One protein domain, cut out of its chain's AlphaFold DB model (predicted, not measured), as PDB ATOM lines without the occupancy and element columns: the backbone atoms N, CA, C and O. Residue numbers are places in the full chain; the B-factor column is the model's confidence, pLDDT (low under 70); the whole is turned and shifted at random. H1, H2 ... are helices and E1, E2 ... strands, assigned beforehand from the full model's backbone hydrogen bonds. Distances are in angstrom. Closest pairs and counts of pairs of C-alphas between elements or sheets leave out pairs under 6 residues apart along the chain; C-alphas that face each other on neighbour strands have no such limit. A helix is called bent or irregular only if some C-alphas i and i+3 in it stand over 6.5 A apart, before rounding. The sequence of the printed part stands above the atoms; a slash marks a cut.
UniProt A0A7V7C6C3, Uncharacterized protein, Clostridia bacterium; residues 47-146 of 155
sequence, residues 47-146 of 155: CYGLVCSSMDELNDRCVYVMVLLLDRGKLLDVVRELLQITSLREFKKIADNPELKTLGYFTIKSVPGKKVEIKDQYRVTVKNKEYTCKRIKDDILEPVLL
ATOM      1  N   CYS A  47     234.021 207.225 219.781       90.44
ATOM      2  CA  CYS A  47     234.235 208.314 220.726       90.44
ATOM      3  C   CYS A  47     233.104 208.368 221.757       90.44
ATOM      4  O   CYS A  47     232.038 207.769 221.582       90.44
ATOM      5  N   TYR A  48     233.348 209.089 222.843       91.25
ATOM      6  CA  TYR A  48     232.389 209.318 223.913       91.25
ATOM      7  C   TYR A  48     231.919 210.772 223.903       91.25
ATOM      8  O   TYR A  48     232.646 211.658 223.461       91.25
ATOM      9  N   GLY A  49     230.687 211.011 224.344       91.81
ATOM     10  CA  GLY A  49     230.049 212.323 224.314       91.81
ATOM     11  C   GLY A  49     229.645 212.804 225.701       91.81
ATOM     12  O   GLY A  49     228.920 212.095 226.405       91.81
ATOM     13  N   LEU A  50     230.070 214.020 226.049       92.06
ATOM     14  CA  LEU A  50     229.621 214.770 227.222       92.06
ATOM     15  C   LEU A  50     228.671 215.883 226.774       92.06
ATOM     16  O   LEU A  50     229.048 216.731 225.962       92.06
ATOM     17  N   VAL A  51     227.445 215.885 227.296       92.75
ATOM     18  CA  VAL A  51     226.461 216.933 226.992       92.75
ATOM     19  C   VAL A  51     226.679 218.114 227.929       92.75
ATOM     20  O   VAL A  51     226.766 217.940 229.139       92.75
ATOM     21  N   CYS A  52     226.728 219.307 227.355       92.44
ATOM     22  CA  CYS A  52     226.784 220.584 228.048       92.44
ATOM     23  C   CYS A  52     225.563 221.424 227.655       92.44
ATOM     24  O   CYS A  52     225.079 221.312 226.521       92.44
ATOM     25  N   SER A  53     225.092 222.287 228.549       91.75
ATOM     26  CA  SER A  53     223.987 223.209 228.270       91.75
ATOM     27  C   SER A  53     224.229 224.603 228.835       91.75
ATOM     28  O   SER A  53     224.859 224.743 229.876       91.75
ATOM     29  N   SER A  54     223.707 225.622 228.153       91.56
ATOM     30  CA  SER A  54     223.713 227.028 228.587       91.56
ATOM     31  C   SER A  54     222.462 227.738 228.067       91.56
ATOM     32  O   SER A  54     221.945 227.357 227.009       91.56
ATOM     33  N   MET A  55     221.968 228.746 228.785       88.25
ATOM     34  CA  MET A  55     220.895 229.612 228.294       88.25
ATOM     35  C   MET A  55     221.447 230.653 227.315       88.25
ATOM     36  O   MET A  55     222.365 231.402 227.625       88.25
ATOM     37  N   ASP A  56     220.884 230.713 226.113       83.69
ATOM     38  CA  ASP A  56     221.114 231.788 225.147       83.69
ATOM     39  C   ASP A  56     220.199 232.963 225.502       83.69
ATOM     40  O   ASP A  56     219.006 232.941 225.198       83.69
ATOM     41  N   GLU A  57     220.781 233.974 226.149       79.12
ATOM     42  CA  GLU A  57     220.097 235.191 226.608       79.12
ATOM     43  C   GLU A  57     219.331 235.910 225.489       79.12
ATOM     44  O   GLU A  57     218.289 236.507 225.740       79.12
ATOM     45  N   LEU A  58     219.813 235.843 224.241       79.19
ATOM     46  CA  LEU A  58     219.198 236.566 223.123       79.19
ATOM     47  C   LEU A  58     217.856 235.967 222.702       79.19
ATOM     48  O   LEU A  58     217.036 236.656 222.102       79.19
ATOM     49  N   ASN A  59     217.657 234.674 222.948       74.00
ATOM     50  CA  ASN A  59     216.522 233.921 222.420       74.00
ATOM     51  C   ASN A  59     215.775 233.134 223.504       74.00
ATOM     52  O   ASN A  59     214.956 232.286 223.149       74.00
ATOM     53  N   ASP A  60     216.107 233.367 224.780       78.31
ATOM     54  CA  ASP A  60     215.585 232.662 225.958       78.31
ATOM     55  C   ASP A  60     215.475 231.142 225.738       78.31
ATOM     56  O   ASP A  60     214.430 230.508 225.901       78.31
ATOM     57  N   ARG A  61     216.561 230.541 225.232       83.19
ATOM     58  CA  ARG A  61     216.581 229.125 224.832       83.19
ATOM     59  C   ARG A  61     217.806 228.404 225.365       83.19
ATOM     60  O   ARG A  61     218.917 228.915 225.286       83.19
ATOM     61  N   CYS A  62     217.637 227.153 225.784       86.00
ATOM     62  CA  CYS A  62     218.776 226.293 226.090       86.00
ATOM     63  C   CYS A  62     219.514 225.894 224.801       86.00
ATOM     64  O   CYS A  62     218.927 225.311 223.881       86.00
ATOM     65  N   VAL A  63     220.820 226.136 224.760       89.75
ATOM     66  CA  VAL A  63     221.729 225.606 223.745       89.75
ATOM     67  C   VAL A  63     222.418 224.378 224.314       89.75
ATOM     68  O   VAL A  63     223.036 224.443 225.372       89.75
ATOM     69  N   TYR A  64     222.327 223.264 223.589       91.56
ATOM     70  CA  TYR A  64     222.970 222.008 223.959       91.56
ATOM     71  C   TYR A  64     224.147 221.730 223.034       91.56
ATOM     72  O   TYR A  64     224.016 221.745 221.805       91.56
ATOM     73  N   VAL A  65     225.296 221.440 223.629       92.75
ATOM     74  CA  VAL A  65     226.536 221.125 222.921       92.75
ATOM     75  C   VAL A  65     227.066 219.795 223.418       92.75
ATOM     76  O   VAL A  65     226.987 219.484 224.598       92.75
ATOM     77  N   MET A  66     227.604 218.995 222.509       94.19
ATOM     78  CA  MET A  66     228.271 217.746 222.830       94.19
ATOM     79  C   MET A  66     229.771 217.913 222.634       94.19
ATOM     80  O   MET A  66     230.199 218.212 221.518       94.19
ATOM     81  N   VAL A  67     230.556 217.683 223.683       94.94
ATOM     82  CA  VAL A  67     232.017 217.567 223.590       94.94
ATOM     83  C   VAL A  67     232.373 216.112 223.305       94.94
ATOM     84  O   VAL A  67     231.861 215.198 223.952       94.94
ATOM     85  N   LEU A  68     233.226 215.905 222.305       94.06
ATOM     86  CA  LEU A  68     233.643 214.597 221.818       94.06
ATOM     87  C   LEU A  68     234.983 214.202 222.446       94.06
ATOM     88  O   LEU A  68     235.955 214.946 222.349       94.06
ATOM     89  N   LEU A  69     235.052 213.008 223.025       92.56
ATOM     90  CA  LEU A  69     236.205 212.463 223.745       92.56
ATOM     91  C   LEU A  69     236.713 211.196 223.046       92.56
ATOM     92  O   LEU A  69     235.924 210.293 222.765       92.56
ATOM     93  N   LEU A  70     238.019 211.090 222.799       89.50
ATOM     94  CA  LEU A  70     238.647 209.846 222.324       89.50
ATOM     95  C   LEU A  70     238.823 208.814 223.433       89.50
ATOM     96  O   LEU A  70     238.818 207.618 223.161       89.50
ATOM     97  N   ASP A  71     238.994 209.277 224.666       87.38
ATOM     98  CA  ASP A  71     239.288 208.433 225.814       87.38
ATOM     99  C   ASP A  71     238.318 208.748 226.954       87.38
ATOM    100  O   ASP A  71     238.266 209.874 227.454       87.38
ATOM    101  N   ARG A  72     237.546 207.741 227.381       87.25
ATOM    102  CA  ARG A  72     236.623 207.870 228.518       87.25
ATOM    103  C   ARG A  72     237.376 208.171 229.818       87.25
ATOM    104  O   ARG A  72     236.823 208.853 230.674       87.25
ATOM    105  N   GLY A  73     238.630 207.730 229.952       87.44
ATOM    106  CA  GLY A  73     239.460 207.989 231.130       87.44
ATOM    107  C   GLY A  73     239.729 209.476 231.384       87.44
ATOM    108  O   GLY A  73     240.033 209.856 232.510       87.44
ATOM    109  N   LYS A  74     239.554 210.332 230.368       88.38
ATOM    110  CA  LYS A  74     239.733 211.790 230.457       88.38
ATOM    111  C   LYS A  74     238.468 212.572 230.797       88.38
ATOM    112  O   LYS A  74     238.519 213.796 230.886       88.38
ATOM    113  N   LEU A  75     237.346 211.892 231.037       89.75
ATOM    114  CA  LEU A  75     236.067 212.539 231.322       89.75
ATOM    115  C   LEU A  75     236.149 213.528 232.492       89.75
ATOM    116  O   LEU A  75     235.710 214.665 232.355       89.75
ATOM    117  N   LEU A  76     236.712 213.102 233.625       89.88
ATOM    118  CA  LEU A  76     236.773 213.933 234.832       89.88
ATOM    119  C   LEU A  76     237.648 215.176 234.635       89.88
ATOM    120  O   LEU A  76     237.281 216.249 235.111       89.88
ATOM    121  N   ASP A  77     238.760 215.040 233.906       92.94
ATOM    122  CA  ASP A  77     239.640 216.161 233.563       92.94
ATOM    123  C   ASP A  77     238.865 217.196 232.731       92.94
ATOM    124  O   ASP A  77     238.835 218.376 233.072       92.94
ATOM    125  N   VAL A  78     238.148 216.747 231.694       92.81
ATOM    126  CA  VAL A  78     237.356 217.631 230.824       92.81
ATOM    127  C   VAL A  78     236.206 218.300 231.577       92.81
ATOM    128  O   VAL A  78     235.986 219.495 231.407       92.81
ATOM    129  N   VAL A  79     235.483 217.565 232.426       92.62
ATOM    130  CA  VAL A  79     234.390 218.127 233.239       92.62
ATOM    131  C   VAL A  79     234.912 219.216 234.173       92.62
ATOM    132  O   VAL A  79     234.303 220.277 234.264       92.62
ATOM    133  N   ARG A  80     236.048 218.980 234.843       92.62
ATOM    134  CA  ARG A  80     236.647 219.958 235.760       92.62
ATOM    135  C   ARG A  80     236.987 221.265 235.049       92.62
ATOM    136  O   ARG A  80     236.679 222.326 235.578       92.62
ATOM    137  N   GLU A  81     237.589 221.177 233.868       94.69
ATOM    138  CA  GLU A  81     237.929 222.343 233.052       94.69
ATOM    139  C   GLU A  81     236.665 223.078 232.577       94.69
ATOM    140  O   GLU A  81     236.573 224.299 232.681       94.69
ATOM    141  N   LEU A  82     235.646 222.342 232.114       94.00
ATOM    142  CA  LEU A  82     234.388 222.926 231.631       94.00
ATOM    143  C   LEU A  82     233.599 223.660 232.720       94.00
ATOM    144  O   LEU A  82     232.915 224.628 232.404       94.00
ATOM    145  N   LEU A  83     233.703 223.244 233.983       92.19
ATOM    146  CA  LEU A  83     233.062 223.931 235.111       92.19
ATOM    147  C   LEU A  83     233.717 225.278 235.460       92.19
ATOM    148  O   LEU A  83     233.119 226.071 236.180       92.19
ATOM    149  N   GLN A  84     234.938 225.535 234.985       93.25
ATOM    150  CA  GLN A  84     235.704 226.743 235.314       93.25
ATOM    151  C   GLN A  84     235.674 227.802 234.211       93.25
ATOM    152  O   GLN A  84     236.204 228.898 234.399       93.25
ATOM    153  N   ILE A  85     235.078 227.495 233.059       94.12
ATOM    154  CA  ILE A  85     235.073 228.430 231.939       94.12
ATOM    155  C   ILE A  85     234.167 229.623 232.207       94.12
ATOM    156  O   ILE A  85     233.122 229.516 232.838       94.12
ATOM    157  N   THR A  86     234.534 230.755 231.623       92.81
ATOM    158  CA  THR A  86     233.768 232.008 231.666       92.81
ATOM    159  C   THR A  86     233.429 232.529 230.271       92.81
ATOM    160  O   THR A  86     232.708 233.513 230.119       92.81
ATOM    161  N   SER A  87     233.957 231.890 229.219       92.81
ATOM    162  CA  SER A  87     233.821 232.382 227.850       92.81
ATOM    163  C   SER A  87     233.761 231.278 226.797       92.81
ATOM    164  O   SER A  87     234.340 230.200 226.939       92.81
ATOM    165  N   LEU A  88     233.146 231.597 225.649       92.56
ATOM    166  CA  LEU A  88     233.147 230.729 224.465       92.56
ATOM    167  C   LEU A  88     234.564 230.373 224.000       92.56
ATOM    168  O   LEU A  88     234.797 229.310 223.425       92.56
ATOM    169  N   ARG A  89     235.520 231.284 224.203       94.31
ATOM    170  CA  ARG A  89     236.916 231.072 223.818       94.31
ATOM    171  C   ARG A  89     237.553 229.970 224.660       94.31
ATOM    172  O   ARG A  89     238.259 229.137 224.101       94.31
ATOM    173  N   GLU A  90     237.308 229.962 225.966       95.19
ATOM    174  CA  GLU A  90     237.782 228.910 226.875       95.19
ATOM    175  C   GLU A  90     237.109 227.574 226.583       95.19
ATOM    176  O   GLU A  90     237.808 226.572 226.439       95.19
ATOM    177  N   PHE A  91     235.792 227.578 226.352       95.12
ATOM    178  CA  PHE A  91     235.071 226.387 225.903       95.12
ATOM    179  C   PHE A  91     235.739 225.748 224.674       95.12
ATOM    180  O   PHE A  91     236.061 224.562 224.675       95.12
ATOM    181  N   LYS A  92     235.989 226.549 223.627       94.62
ATOM    182  CA  LYS A  92     236.634 226.083 222.391       94.62
ATOM    183  C   LYS A  92     238.037 225.541 222.644       94.62
ATOM    184  O   LYS A  92     238.380 224.499 222.101       94.62
ATOM    185  N   LYS A  93     238.829 226.211 223.489       95.25
ATOM    186  CA  LYS A  93     240.168 225.729 223.859       95.25
ATOM    187  C   LYS A  93     240.114 224.335 224.472       95.25
ATOM    188  O   LYS A  93     240.910 223.502 224.071       95.25
ATOM    189  N   ILE A  94     239.190 224.084 225.400       94.69
ATOM    190  CA  ILE A  94     239.020 222.763 226.024       94.69
ATOM    191  C   ILE A  94     238.555 221.743 224.988       94.69
ATOM    192  O   ILE A  94     239.137 220.669 224.876       94.69
ATOM    193  N   ALA A  95     237.525 222.082 224.210       93.44
ATOM    194  CA  ALA A  95     236.945 221.164 223.241       93.44
ATOM    195  C   ALA A  95     237.924 220.779 222.120       93.44
ATOM    196  O   ALA A  95     237.852 219.658 221.623       93.44
ATOM    197  N   ASP A  96     238.869 221.651 221.774       92.62
ATOM    198  CA  ASP A  96     239.913 221.394 220.779       92.62
ATOM    199  C   ASP A  96     241.258 220.961 221.405       92.62
ATOM    200  O   ASP A  96     242.261 220.879 220.690       92.62
ATOM    201  N   ASN A  97     241.311 220.678 222.717       91.19
ATOM    202  CA  ASN A  97     242.549 220.336 223.421       91.19
ATOM    203  C   ASN A  97     242.987 218.868 223.185       91.19
ATOM    204  O   ASN A  97     242.390 217.935 223.739       91.19
ATOM    205  N   PRO A  98     244.098 218.622 222.462       87.00
ATOM    206  CA  PRO A  98     244.589 217.266 222.222       87.00
ATOM    207  C   PRO A  98     245.128 216.564 223.483       87.00
ATOM    208  O   PRO A  98     245.125 215.331 223.532       87.00
ATOM    209  N   GLU A  99     245.570 217.303 224.506       87.94
ATOM    210  CA  GLU A  99     246.068 216.749 225.777       87.94
ATOM    211  C   GLU A  99     244.933 216.156 226.617       87.94
ATOM    212  O   GLU A  99     245.093 215.109 227.250       87.94
ATOM    213  N   LEU A 100     243.749 216.770 226.536       86.62
ATOM    214  CA  LEU A 100     242.504 216.263 227.116       86.62
ATOM    215  C   LEU A 100     241.856 215.164 226.263       86.62
ATOM    216  O   LEU A 100     240.779 214.672 226.597       86.62
ATOM    217  N   LYS A 101     242.515 214.758 225.168       88.94
ATOM    218  CA  LYS A 101     242.044 213.730 224.231       88.94
ATOM    219  C   LYS A 101     240.654 214.040 223.664       88.94
ATOM    220  O   LYS A 101     239.882 213.120 223.390       88.94
ATOM    221  N   THR A 102     240.324 215.313 223.459       91.75
ATOM    222  CA  THR A 102     239.078 215.695 222.791       91.75
ATOM    223  C   THR A 102     239.222 215.620 221.267       91.75
ATOM    224  O   THR A 102     240.316 215.700 220.704       91.75
ATOM    225  N   LEU A 103     238.096 215.439 220.576       91.75
ATOM    226  CA  LEU A 103     238.006 215.521 219.111       91.75
ATOM    227  C   LEU A 103     237.454 216.858 218.619       91.75
ATOM    228  O   LEU A 103     237.564 217.150 217.428       91.75
ATOM    229  N   GLY A 104     236.820 217.619 219.503       93.31
ATOM    230  CA  GLY A 104     236.036 218.800 219.169       93.31
ATOM    231  C   GLY A 104     234.655 218.737 219.810       93.31
ATOM    232  O   GLY A 104     234.423 218.027 220.792       93.31
ATOM    233  N   TYR A 105     233.711 219.472 219.229       94.19
ATOM    234  CA  TYR A 105     232.339 219.549 219.719       94.19
ATOM    235  C   TYR A 105     231.334 219.812 218.593       94.19
ATOM    236  O   TYR A 105     231.701 220.262 217.507       94.19
ATOM    237  N   PHE A 106     230.049 219.570 218.855       92.94
ATOM    238  CA  PHE A 106     228.963 219.952 217.949       92.94
ATOM    239  C   PHE A 106     227.699 220.366 218.708       92.94
ATOM    240  O   PHE A 106     227.454 219.922 219.828       92.94
ATOM    241  N   THR A 107     226.874 221.211 218.092       91.38
ATOM    242  CA  THR A 107     225.580 221.623 218.652       91.38
ATOM    243  C   THR A 107     224.500 220.584 218.359       91.38
ATOM    244  O   THR A 107     224.357 220.094 217.236       91.38
ATOM    245  N   ILE A 108     223.696 220.255 219.366       90.88
ATOM    246  CA  ILE A 108     222.526 219.394 219.200       90.88
ATOM    247  C   ILE A 108     221.388 220.268 218.666       90.88
ATOM    248  O   ILE A 108     221.031 221.280 219.269       90.88
ATOM    249  N   LYS A 109     220.826 219.898 217.508       83.06
ATOM    250  CA  LYS A 109     219.743 220.664 216.874       83.06
ATOM    251  C   LYS A 109     218.522 220.724 217.797       83.06
ATOM    252  O   LYS A 109     217.974 219.684 218.156       83.06
ATOM    253  N   SER A 110     218.071 221.936 218.112       78.56
ATOM    254  CA  SER A 110     216.776 222.193 218.738       78.56
ATOM    255  C   SER A 110     215.781 222.704 217.695       78.56
ATOM    256  O   SER A 110     216.150 223.413 216.757       78.56
ATOM    257  N   VAL A 111     214.514 222.311 217.837       77.88
ATOM    258  CA  VAL A 111     213.403 222.864 217.053       77.88
ATOM    259  C   VAL A 111     212.586 223.754 217.992       77.88
ATOM    260  O   VAL A 111     212.221 223.276 219.069       77.88
ATOM    261  N   PRO A 112     212.288 225.015 217.623       74.25
ATOM    262  CA  PRO A 112     211.459 225.893 218.444       74.25
ATOM    263  C   PRO A 112     210.131 225.229 218.835       74.25
ATOM    264  O   PRO A 112     209.495 224.569 218.012       74.25
ATOM    265  N   GLY A 113     209.733 225.373 220.100       74.19
ATOM    266  CA  GLY A 113     208.494 224.793 220.632       74.19
ATOM    267  C   GLY A 113     208.523 223.275 220.860       74.19
ATOM    268  O   GLY A 113     207.509 222.705 221.253       74.19
ATOM    269  N   LYS A 114     209.660 222.601 220.639       80.06
ATOM    270  CA  LYS A 114     209.828 221.175 220.942       80.06
ATOM    271  C   LYS A 114     210.932 220.961 221.965       80.06
ATOM    272  O   LYS A 114     211.972 221.617 221.932       80.06
ATOM    273  N   LYS A 115     210.720 219.983 222.849       80.94
ATOM    274  CA  LYS A 115     211.763 219.505 223.759       80.94
ATOM    275  C   LYS A 115     212.949 218.996 222.937       80.94
ATOM    276  O   LYS A 115     212.758 218.278 221.956       80.94
ATOM    277  N   VAL A 116     214.162 219.369 223.338       85.56
ATOM    278  CA  VAL A 116     215.384 218.878 222.693       85.56
ATOM    279  C   VAL A 116     215.512 217.379 222.938       85.56
ATOM    280  O   VAL A 116     215.460 216.916 224.077       85.56
ATOM    281  N   GLU A 117     215.674 216.622 221.857       87.56
ATOM    282  CA  GLU A 117     215.886 215.182 221.920       87.56
ATOM    283  C   GLU A 117     217.389 214.888 221.959       87.56
ATOM    284  O   GLU A 117     218.112 215.058 220.972       87.56
ATOM    285  N   ILE A 118     217.866 214.451 223.123       87.81
ATOM    286  CA  ILE A 118     219.245 214.006 223.306       87.81
ATOM    287  C   ILE A 118     219.290 212.500 223.061       87.81
ATOM    288  O   ILE A 118     218.694 211.719 223.801       87.81
ATOM    289  N   LYS A 119     220.020 212.099 222.023       90.44
ATOM    290  CA  LYS A 119     220.186 210.705 221.622       90.44
ATOM    291  C   LYS A 119     221.320 210.044 222.390       90.44
ATOM    292  O   LYS A 119     222.168 210.687 223.007       90.44
ATOM    293  N   ASP A 120     221.350 208.727 222.307       89.69
ATOM    294  CA  ASP A 120     222.376 207.910 222.958       89.69
ATOM    295  C   ASP A 120     223.627 207.787 222.105       89.69
ATOM    296  O   ASP A 120     224.715 207.506 222.602       89.69
ATOM    297  N   GLN A 121     223.461 208.006 220.805       92.44
ATOM    298  CA  GLN A 121     224.507 207.858 219.827       92.44
ATOM    299  C   GLN A 121     224.321 208.872 218.707       92.44
ATOM    300  O   GLN A 121     223.206 209.120 218.242       92.44
ATOM    301  N   TYR A 122     225.437 209.425 218.253       91.88
ATOM    302  CA  TYR A 122     225.507 210.355 217.136       91.88
ATOM    303  C   TYR A 122     226.557 209.863 216.146       91.88
ATOM    304  O   TYR A 122     227.644 209.442 216.538       91.88
ATOM    305  N   ARG A 123     226.230 209.917 214.854       92.56
ATOM    306  CA  ARG A 123     227.223 209.780 213.787       92.56
ATOM    307  C   ARG A 123     227.734 211.171 213.467       92.56
ATOM    308  O   ARG A 123     226.930 212.055 213.174       92.56
ATOM    309  N   VAL A 124     229.040 211.364 213.570       90.50
ATOM    310  CA  VAL A 124     229.675 212.667 213.374       90.50
ATOM    311  C   VAL A 124     230.907 212.513 212.500       90.50
ATOM    312  O   VAL A 124     231.627 211.523 212.607       90.50
ATOM    313  N   THR A 125     231.162 213.501 211.650       89.88
ATOM    314  CA  THR A 125     232.371 213.554 210.826       89.88
ATOM    315  C   THR A 125     233.291 214.623 211.389       89.88
ATOM    316  O   THR A 125     232.922 215.794 211.451       89.88
ATOM    317  N   VAL A 126     234.492 214.228 211.806       85.69
ATOM    318  CA  VAL A 126     235.511 215.121 212.364       85.69
ATOM    319  C   VAL A 126     236.793 214.934 211.569       85.69
ATOM    320  O   VAL A 126     237.282 213.814 211.449       85.69
ATOM    321  N   LYS A 127     237.345 216.022 211.015       84.62
ATOM    322  CA  LYS A 127     238.584 215.998 210.207       84.62
ATOM    323  C   LYS A 127     238.550 214.915 209.111       84.62
ATOM    324  O   LYS A 127     239.485 214.133 208.975       84.62
ATOM    325  N   ASN A 128     237.447 214.857 208.359       86.62
ATOM    326  CA  ASN A 128     237.189 213.877 207.290       86.62
ATOM    327  C   ASN A 128     237.160 212.400 207.734       86.62
ATOM    328  O   ASN A 128     237.234 211.513 206.890       86.62
ATOM    329  N   LYS A 129     237.022 212.124 209.038       86.19
ATOM    330  CA  LYS A 129     236.835 210.776 209.588       86.19
ATOM    331  C   LYS A 129     235.468 210.641 210.244       86.19
ATOM    332  O   LYS A 129     235.011 211.565 210.918       86.19
ATOM    333  N   GLU A 130     234.812 209.503 210.039       90.56
ATOM    334  CA  GLU A 130     233.498 209.215 210.615       90.56
ATOM    335  C   GLU A 130     233.617 208.507 211.960       90.56
ATOM    336  O   GLU A 130     234.154 207.405 212.051       90.56
ATOM    337  N   TYR A 131     233.020 209.107 212.986       89.75
ATOM    338  CA  TYR A 131     232.964 208.557 214.329       89.75
ATOM    339  C   TYR A 131     231.540 208.174 214.703       89.75
ATOM    340  O   TYR A 131     230.557 208.855 214.388       89.75
ATOM    341  N   THR A 132     231.453 207.100 215.479       92.19
ATOM    342  CA  THR A 132     230.286 206.821 216.307       92.19
ATOM    343  C   THR A 132     230.545 207.381 217.701       92.19
ATOM    344  O   THR A 132     231.355 206.835 218.450       92.19
ATOM    345  N   CYS A 133     229.843 208.459 218.051       91.94
ATOM    346  CA  CYS A 133     229.888 209.055 219.379       91.94
ATOM    347  C   CYS A 133     228.795 208.461 220.259       91.94
ATOM    348  O   CYS A 133     227.615 208.634 219.953       91.94
ATOM    349  N   LYS A 134     229.169 207.782 221.344       91.88
ATOM    350  CA  LYS A 134     228.232 207.287 222.355       91.88
ATOM    351  C   LYS A 134     228.149 208.274 223.510       91.88
ATOM    352  O   LYS A 134     229.169 208.636 224.094       91.88
ATOM    353  N   ARG A 135     226.939 208.694 223.865       91.00
ATOM    354  CA  ARG A 135     226.712 209.537 225.038       91.00
ATOM    355  C   ARG A 135     227.069 208.759 226.298       91.00
ATOM    356  O   ARG A 135     226.678 207.604 226.449       91.00
ATOM    357  N   ILE A 136     227.781 209.408 227.209       88.50
ATOM    358  CA  ILE A 136     228.089 208.829 228.513       88.50
ATOM    359  C   ILE A 136     226.809 208.873 229.357       88.50
ATOM    360  O   ILE A 136     226.213 209.936 229.542       88.50
ATOM    361  N   LYS A 137     226.352 207.699 229.799       76.94
ATOM    362  CA  LYS A 137     225.151 207.527 230.632       76.94
ATOM    363  C   LYS A 137     225.414 206.804 231.941       76.94
ATOM    364  O   LYS A 137     224.704 207.049 232.908       76.94
ATOM    365  N   ASP A 138     226.394 205.906 231.930       57.94
ATOM    366  CA  ASP A 138     226.517 204.852 232.937       57.94
ATOM    367  C   ASP A 138     226.946 205.378 234.323       57.94
ATOM    368  O   ASP A 138     226.788 204.662 235.301       57.94
ATOM    369  N   ASP A 139     227.383 206.644 234.417       52.97
ATOM    370  CA  ASP A 139     227.828 207.324 235.650       52.97
ATOM    371  C   ASP A 139     227.125 208.691 235.861       52.97
ATOM    372  O   ASP A 139     227.758 209.633 236.325       52.97
ATOM    373  N   ILE A 140     225.862 208.825 235.409       53.00
ATOM    374  CA  ILE A 140     225.022 210.048 235.275       53.00
ATOM    375  C   ILE A 140     225.656 211.352 235.804       53.00
ATOM    376  O   ILE A 140     225.264 211.903 236.830       53.00
ATOM    377  N   LEU A 141     226.587 211.905 235.030       60.25
ATOM    378  CA  LEU A 141     226.780 213.346 235.002       60.25
ATOM    379  C   LEU A 141     225.582 213.893 234.224       60.25
ATOM    380  O   LEU A 141     225.442 213.640 233.023       60.25
ATOM    381  N   GLU A 142     224.681 214.585 234.922       75.25
ATOM    382  CA  GLU A 142     223.711 215.474 234.279       75.25
ATOM    383  C   GLU A 142     224.428 216.396 233.272       75.25
ATOM    384  O   GLU A 142     225.654 216.550 233.349       75.25
ATOM    385  N   PRO A 143     223.713 216.991 232.295       85.31
ATOM    386  CA  PRO A 143     224.332 217.952 231.394       85.31
ATOM    387  C   PRO A 143     225.181 218.958 232.171       85.31
ATOM    388  O   PRO A 143     224.704 219.569 233.124       85.31
ATOM    389  N   VAL A 144     226.442 219.121 231.768       90.44
ATOM    390  CA  VAL A 144     227.325 220.090 232.417       90.44
ATOM    391  C   VAL A 144     226.770 221.476 232.133       90.44
ATOM    392  O   VAL A 144     226.705 221.907 230.976       90.44
ATOM    393  N   LEU A 145     226.329 222.150 233.190       91.69
ATOM    394  CA  LEU A 145     225.830 223.512 233.109       91.69
ATOM    395  C   LEU A 145     227.018 224.448 232.891       91.69
ATOM    396  O   LEU A 145     227.941 224.496 233.701       91.69
ATOM    397  N   LEU A 146     227.000 225.161 231.771       92.69
ATOM    398  CA  LEU A 146     227.964 226.207 231.452       92.69
ATOM    399  C   LEU A 146     227.350 227.572 231.795       92.69
ATOM    400  O   LEU A 146     226.122 227.674 231.829       92.69
TER     401      LEU A 146
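This is residues 47 to 146 of the 155 residues of an uncharacterized protein of Clostridia bacterium (UniProt A0A7V7C6C3). A sheet of five strands is curled like part of a barrel and folded back on itself, E3 and E2 facing E5 and E4, with E1 as the hinge. A helical hairpin, H1 and H2, covers one face of the sheet at E1, E2 and E3, and a long loop, residues 108 to 120, joins E3 to E4. You see 100 residues, with named elements in the order E1 E2 H1 H2 E3 E4 E5; the sheet, E3 E2 E1 E5 E4, is mixed, as is the class, helices and strands. The whole is compact, with a radius of gyration of the C-alphas of 13.1 A and spans of 36 by 29 by 28 A.

Begin at E1, residues 47 to 56; E2, residues 61 to 69, is its antiparallel hairpin partner, with N 52 and O 65 2.8 A apart. E3, residues 102 to 107, is antiparallel to E2, with N 68 and O 104 at 2.9 A. E5, residues 129 to 135, is parallel to E1, with N 49 and O 134 at 2.8 A. E4, residues 121 to 126, forms an antiparallel hairpin with E5, with N 124 and O 131 at 3.0 A. H1, residues 72 to 82, is on the sheet over E2 at a height of 8.4 A. H2, residues 88 to 95, is on the same face over E3, at a height of 10.0 A. H1 and H2 touch, opposite ways at a shallow tilt of 15 degrees, closest at the C-alphas of Leu 82 and Phe 91, 6.7 A. O i to N i+4 pairs are within hydrogen-bond range throughout H2, and 5 of 7 in H1.

Find C-alpha 47 at (234.235, 208.314, 220.726); E1 runs 27.3 A from there. E2 spans 25.8 A, E5 18.5 A and H1 15.5 A; H1 is irregular, with C-alphas 73 and 76 7.5 A apart. E5 ends at C-alpha 135, (226.712, 209.537, 225.038).

The C-alphas farthest apart, of Glu 99 and Gly 113, are 38.8 A apart. The printed part has no cut, and E3 to E4 is the long link. Look for pLDDT under 70 at residues 138 to 141.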